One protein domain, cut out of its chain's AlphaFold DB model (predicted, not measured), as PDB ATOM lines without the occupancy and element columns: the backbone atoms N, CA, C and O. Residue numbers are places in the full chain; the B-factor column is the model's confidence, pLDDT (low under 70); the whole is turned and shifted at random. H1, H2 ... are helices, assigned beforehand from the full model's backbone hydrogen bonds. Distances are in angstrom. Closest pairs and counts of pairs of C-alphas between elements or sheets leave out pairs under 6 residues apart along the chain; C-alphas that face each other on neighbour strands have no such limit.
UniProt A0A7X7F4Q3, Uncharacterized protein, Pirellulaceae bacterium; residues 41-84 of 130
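This is residues 41 to 84 of the 130 residues of an uncharacterized protein of Pirellulaceae bacterium (UniProt A0A7X7F4Q3). Two helices meet near their ends as a wide, open L: a short arm, H1, comes first, and a longer arm, H2, follows after a sharp turn at Asp 54. Neither arm folds back on the other, and after H2 a short tail, residues 80 to 84, turns back near the end of that helix. The printed part has 44 residues with two named helices, H1 then H2, and no named strand; the class is all helix. The whole is extended, with a radius of gyration of the C-alphas of 17.1 A, and the C-alphas span 51 by 21 by 6 A.

H1 is residues 41 to 53, 19.0 A from first to last C-alpha, and begins at C-alpha 41 at (-5.135, -68.339, -14.035). H2 is residues 55 to 79, 36.5 A long, from C-alpha 55 at (6.265, -51.662, -0.956) to C-alpha 79 at (14.865, -31.041, -29.830).

H1 and H2 are close but not clearly touching, with 2 pairs of C-alphas within 8 A. Their closest C-alphas are those of Glu 51 and Leu 57, 6.8 A apart. Their lines are about perpendicular, at 80 degrees, and their centres are 25.6 A apart. In H1 and H2 every O i to N i+4 pair is within hydrogen-bond range.

The two C-alphas farthest apart are those of Met 42 and Gly 81, at 51.4 A. The link from H1 to H2 is tight, with 1 residue between them. Residues 41 to 73, of which 41 to 53 belong to H1 and 55 to 73 to H2, stand free. The printed part has no cut. The mean pLDDT of the printed part is 91.0, and no printed residue is under 70.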
ATOM      1  N   GLU A  41      -4.657 -69.714 -14.192       80.75
ATOM      2  CA  GLU A  41      -5.135 -68.339 -14.035       80.75
ATOM      3  C   GLU A  41      -5.076 -67.846 -12.580       80.75
ATOM      4  O   GLU A  41      -4.748 -66.689 -12.325       80.75
ATOM      5  N   MET A  42      -5.321 -68.726 -11.601       87.19
ATOM      6  CA  MET A  42      -5.224 -68.394 -10.172       87.19
ATOM      7  C   MET A  42      -3.815 -67.934  -9.784       87.19
ATOM      8  O   MET A  42      -3.658 -67.034  -8.960       87.19
ATOM      9  N   TRP A  43      -2.791 -68.513 -10.414       85.69
ATOM     10  CA  TRP A  43      -1.399 -68.168 -10.149       85.69
ATOM     11  C   TRP A  43      -1.070 -66.714 -10.521       85.69
ATOM     12  O   TRP A  43      -0.397 -66.028  -9.750       85.69
ATOM     13  N   PHE A  44      -1.601 -66.205 -11.640       91.25
ATOM     14  CA  PHE A  44      -1.415 -64.802 -12.031       91.25
ATOM     15  C   PHE A  44      -2.049 -63.837 -11.028       91.25
ATOM     16  O   PHE A  44      -1.441 -62.824 -10.679       91.25
ATOM     17  N   TYR A  45      -3.237 -64.167 -10.517       89.38
ATOM     18  CA  TYR A  45      -3.890 -63.364  -9.484       89.38
ATOM     19  C   TYR A  45      -3.090 -63.347  -8.182       89.38
ATOM     20  O   TYR A  45      -2.881 -62.280  -7.603       89.38
ATOM     21  N   GLU A  46      -2.601 -64.500  -7.726       89.94
ATOM     22  CA  GLU A  46      -1.771 -64.574  -6.522       89.94
ATOM     23  C   GLU A  46      -0.465 -63.795  -6.679       89.94
ATOM     24  O   GLU A  46      -0.060 -63.075  -5.762       89.94
ATOM     25  N   GLN A  47       0.180 -63.896  -7.841       91.06
ATOM     26  CA  GLN A  47       1.370 -63.111  -8.141       91.06
ATOM     27  C   GLN A  47       1.055 -61.613  -8.122       91.06
ATOM     28  O   GLN A  47       1.761 -60.854  -7.458       91.06
ATOM     29  N   GLN A  48      -0.028 -61.182  -8.775       91.31
ATOM     30  CA  GLN A  48      -0.437 -59.780  -8.790       91.31
ATOM     31  C   GLN A  48      -0.733 -59.256  -7.378       91.31
ATOM     32  O   GLN A  48      -0.345 -58.136  -7.047       91.31
ATOM     33  N   MET A  49      -1.372 -60.061  -6.525       91.00
ATOM     34  CA  MET A  49      -1.612 -59.710  -5.122       91.00
ATOM     35  C   MET A  49      -0.305 -59.571  -4.338       91.00
ATOM     36  O   MET A  49      -0.142 -58.603  -3.596       91.00
ATOM     37  N   ARG A  50       0.658 -60.479  -4.534       90.81
ATOM     38  CA  ARG A  50       1.988 -60.378  -3.906       90.81
ATOM     39  C   ARG A  50       2.734 -59.126  -4.360       90.81
ATOM     40  O   ARG A  50       3.305 -58.426  -3.530       90.81
ATOM     41  N   GLU A  51       2.692 -58.812  -5.652       90.94
ATOM     42  CA  GLU A  51       3.326 -57.612  -6.204       90.94
ATOM     43  C   GLU A  51       2.659 -56.316  -5.734       90.94
ATOM     44  O   GLU A  51       3.335 -55.307  -5.551       90.94
ATOM     45  N   TYR A  52       1.337 -56.327  -5.551       89.31
ATOM     46  CA  TYR A  52       0.587 -55.178  -5.047       89.31
ATOM     47  C   TYR A  52       0.926 -54.865  -3.585       89.31
ATOM     48  O   TYR A  52       1.015 -53.696  -3.210       89.31
ATOM     49  N   LEU A  53       1.136 -55.901  -2.770       91.81
ATOM     50  CA  LEU A  53       1.464 -55.761  -1.352       91.81
ATOM     51  C   LEU A  53       2.942 -55.421  -1.097       91.81
ATOM     52  O   LEU A  53       3.262 -54.974   0.003       91.81
ATOM     53  N   ASP A  54       3.839 -55.593  -2.075       94.69
ATOM     54  CA  ASP A  54       5.263 -55.284  -1.912       94.69
ATOM     55  C   ASP A  54       5.547 -53.765  -2.025       94.69
ATOM     56  O   ASP A  54       5.473 -53.181  -3.118       94.69
ATOM     57  N   PRO A  55       5.955 -53.090  -0.930       92.50
ATOM     58  CA  PRO A  55       6.265 -51.662  -0.956       92.50
ATOM     59  C   PRO A  55       7.510 -51.321  -1.790       92.50
ATOM     60  O   PRO A  55       7.660 -50.185  -2.242       92.50
ATOM     61  N   LYS A  56       8.426 -52.267  -2.024       95.06
ATOM     62  CA  LYS A  56       9.637 -52.001  -2.818       95.06
ATOM     63  C   LYS A  56       9.304 -51.841  -4.298       95.06
ATOM     64  O   LYS A  56       9.863 -50.965  -4.964       95.06
ATOM     65  N   LEU A  57       8.376 -52.652  -4.809       94.69
ATOM     66  CA  LEU A  57       7.921 -52.567  -6.195       94.69
ATOM     67  C   LEU A  57       7.157 -51.270  -6.469       94.69
ATOM     68  O   LEU A  57       7.360 -50.662  -7.522       94.69
ATOM     69  N   SER A  58       6.342 -50.795  -5.524       91.31
ATOM     70  CA  SER A  58       5.635 -49.519  -5.684       91.31
ATOM     71  C   SER A  58       6.606 -48.333  -5.778       91.31
ATOM     72  O   SER A  58       6.497 -47.521  -6.701       91.31
ATOM     73  N   LEU A  59       7.628 -48.281  -4.915       95.19
ATOM     74  CA  LEU A  59       8.686 -47.265  -4.979       95.19
ATOM     75  C   LEU A  59       9.456 -47.321  -6.299       95.19
ATOM     76  O   LEU A  59       9.711 -46.281  -6.913       95.19
ATOM     77  N   ARG A  60       9.797 -48.526  -6.763       96.44
ATOM     78  CA  ARG A  60      10.488 -48.716  -8.040       96.44
ATOM     79  C   ARG A  60       9.679 -48.154  -9.210       96.44
ATOM     80  O   ARG A  60      10.243 -47.400  -9.998       96.44
ATOM     81  N   ARG A  61       8.372 -48.427  -9.279       95.12
ATOM     82  CA  ARG A  61       7.476 -47.884 -10.321       95.12
ATOM     83  C   ARG A  61       7.457 -46.352 -10.319       95.12
ATOM     84  O   ARG A  61       7.572 -45.733 -11.375       95.12
ATOM     85  N   VAL A  62       7.399 -45.728  -9.140       96.75
ATOM     86  CA  VAL A  62       7.447 -44.258  -9.005       96.75
ATOM     87  C   VAL A  62       8.783 -43.692  -9.494       96.75
ATOM     88  O   VAL A  62       8.816 -42.680 -10.198       96.75
ATOM     89  N   ILE A  63       9.900 -44.332  -9.138       97.88
ATOM     90  CA  ILE A  63      11.237 -43.919  -9.587       97.88
ATOM     91  C   ILE A  63      11.361 -44.068 -11.106       97.88
ATOM     92  O   ILE A  63      11.863 -43.157 -11.768       97.88
ATOM     93  N   GLU A  64      10.884 -45.178 -11.668       97.81
ATOM     94  CA  GLU A  64      10.888 -45.432 -13.108       97.81
ATOM     95  C   GLU A  64      10.090 -44.358 -13.855       97.81
ATOM     96  O   GLU A  64      10.631 -43.749 -14.785       97.81
ATOM     97  N   GLN A  65       8.885 -44.026 -13.385       98.31
ATOM     98  CA  GLN A  65       8.064 -42.958 -13.955       98.31
ATOM     99  C   GLN A  65       8.776 -41.597 -13.907       98.31
ATOM    100  O   GLN A  65       8.937 -40.945 -14.941       98.31
ATOM    101  N   ARG A  66       9.302 -41.189 -12.744       97.69
ATOM    102  CA  ARG A  66      10.053 -39.923 -12.610       97.69
ATOM    103  C   ARG A  66      11.292 -39.886 -13.502       97.69
ATOM    104  O   ARG A  66      11.642 -38.844 -14.062       97.69
ATOM    105  N   SER A  67      11.981 -41.018 -13.643       97.56
ATOM    106  CA  SER A  67      13.145 -41.127 -14.524       97.56
ATOM    107  C   SER A  67      12.752 -40.946 -15.993       97.56
ATOM    108  O   SER A  67      13.460 -40.256 -16.731       97.56
ATOM    109  N   ALA A  68      11.608 -41.500 -16.405       98.00
ATOM    110  CA  ALA A  68      11.073 -41.364 -17.753       98.00
ATOM    111  C   ALA A  68      10.666 -39.914 -18.047       98.00
ATOM    112  O   ALA A  68      11.082 -39.365 -19.066       98.00
ATOM    113  N   GLU A  69       9.970 -39.255 -17.119       97.56
ATOM    114  CA  GLU A  69       9.613 -37.832 -17.215       97.56
ATOM    115  C   GLU A  69      10.855 -36.945 -17.377       97.56
ATOM    116  O   GLU A  69      10.906 -36.071 -18.249       97.56
ATOM    117  N   ARG A  70      11.911 -37.195 -16.590       94.69
ATOM    118  CA  ARG A  70      13.181 -36.465 -16.715       94.69
ATOM    119  C   ARG A  70      13.828 -36.677 -18.082       94.69
ATOM    120  O   ARG A  70      14.303 -35.709 -18.677       94.69
ATOM    121  N   ARG A  71      13.862 -37.914 -18.588       96.50
ATOM    122  CA  ARG A  71      14.405 -38.219 -19.923       96.50
ATOM    123  C   ARG A  71      13.601 -37.521 -21.019       96.50
ATOM    124  O   ARG A  71      14.208 -36.921 -21.900       96.50
ATOM    125  N   ALA A  72      12.272 -37.529 -20.922       96.44
ATOM    126  CA  ALA A  72      11.389 -36.844 -21.860       96.44
ATOM    127  C   ALA A  72      11.628 -35.326 -21.863       96.44
ATOM    128  O   ALA A  72      11.791 -34.736 -22.930       96.44
ATOM    129  N   ARG A  73      11.761 -34.701 -20.683       90.56
ATOM    130  CA  ARG A  73      12.114 -33.275 -20.565       90.56
ATOM    131  C   ARG A  73      13.443 -32.966 -21.254       90.56
ATOM    132  O   ARG A  73      13.516 -32.020 -22.030       90.56
ATOM    133  N   LEU A  74      14.487 -33.756 -20.994       90.44
ATOM    134  CA  LEU A  74      15.804 -33.548 -21.609       90.44
ATOM    135  C   LEU A  74      15.780 -33.761 -23.129       90.44
ATOM    136  O   LEU A  74      16.428 -33.011 -23.857       90.44
ATOM    137  N   ALA A  75      15.022 -34.746 -23.614       93.88
ATOM    138  CA  ALA A  75      14.841 -34.988 -25.043       93.88
ATOM    139  C   ALA A  75      14.112 -33.821 -25.727       93.88
ATOM    140  O   ALA A  75      14.578 -33.340 -26.759       93.88
ATOM    141  N   ALA A  76      13.034 -33.314 -25.122       90.69
ATOM    142  CA  ALA A  76      12.320 -32.138 -25.609       90.69
ATOM    143  C   ALA A  76      13.230 -30.903 -25.635       90.69
ATOM    144  O   ALA A  76      13.305 -30.215 -26.649       90.69
ATOM    145  N   MET A  77      13.993 -30.659 -24.562       85.31
ATOM    146  CA  MET A  77      14.977 -29.572 -24.528       85.31
ATOM    147  C   MET A  77      15.986 -29.690 -25.670       85.31
ATOM    148  O   MET A  77      16.211 -28.715 -26.377       85.31
ATOM    149  N   LYS A  78      16.538 -30.889 -25.898       86.25
ATOM    150  CA  LYS A  78      17.469 -31.139 -27.003       86.25
ATOM    151  C   LYS A  78      16.830 -30.854 -28.364       86.25
ATOM    152  O   LYS A  78      17.494 -30.276 -29.218       86.25
ATOM    153  N   TRP A  79      15.571 -31.244 -28.564       88.50
ATOM    154  CA  TRP A  79      14.865 -31.041 -29.830       88.50
ATOM    155  C   TRP A  79      14.632 -29.559 -30.138       88.50
ATOM    156  O   TRP A  79      14.890 -29.117 -31.252       88.50
ATOM    157  N   TYR A  80      14.252 -28.777 -29.127       84.88
ATOM    158  CA  TYR A  80      14.066 -27.329 -29.246       84.88
ATOM    159  C   TYR A  80      15.368 -26.519 -29.102       84.88
ATOM    160  O   TYR A  80      15.328 -25.294 -29.027       84.88
ATOM    161  N   GLY A  81      16.531 -27.176 -29.038       81.94
ATOM    162  CA  GLY A  81      17.827 -26.503 -28.911       81.94
ATOM    163  C   GLY A  81      18.093 -25.851 -27.546       81.94
ATOM    164  O   GLY A  81      19.063 -25.104 -27.404       81.94
ATOM    165  N   TYR A  82      17.283 -26.142 -26.525       78.81
ATOM    166  CA  TYR A  82      17.514 -25.695 -25.151       78.81
ATOM    167  C   TYR A  82      18.602 -26.529 -24.463       78.81
ATOM    168  O   TYR A  82      18.719 -27.740 -24.655       78.81
ATOM    169  N   SER A  83      19.382 -25.892 -23.587       75.81
ATOM    170  CA  SER A  83      20.397 -26.579 -22.783       75.81
ATOM    171  C   SER A  83      20.491 -25.981 -21.382       75.81
ATOM    172  O   SER A  83      20.419 -24.765 -21.239       75.81
ATOM    173  N   ASN A  84      20.721 -26.819 -20.366       70.94
ATOM    174  CA  ASN A  84      20.872 -26.366 -18.975       70.94
ATOM    175  C   ASN A  84      22.129 -25.511 -18.730       70.94
ATOM    176  O   ASN A  84      22.203 -24.822 -17.722       70.94
TER     177      ASN A  84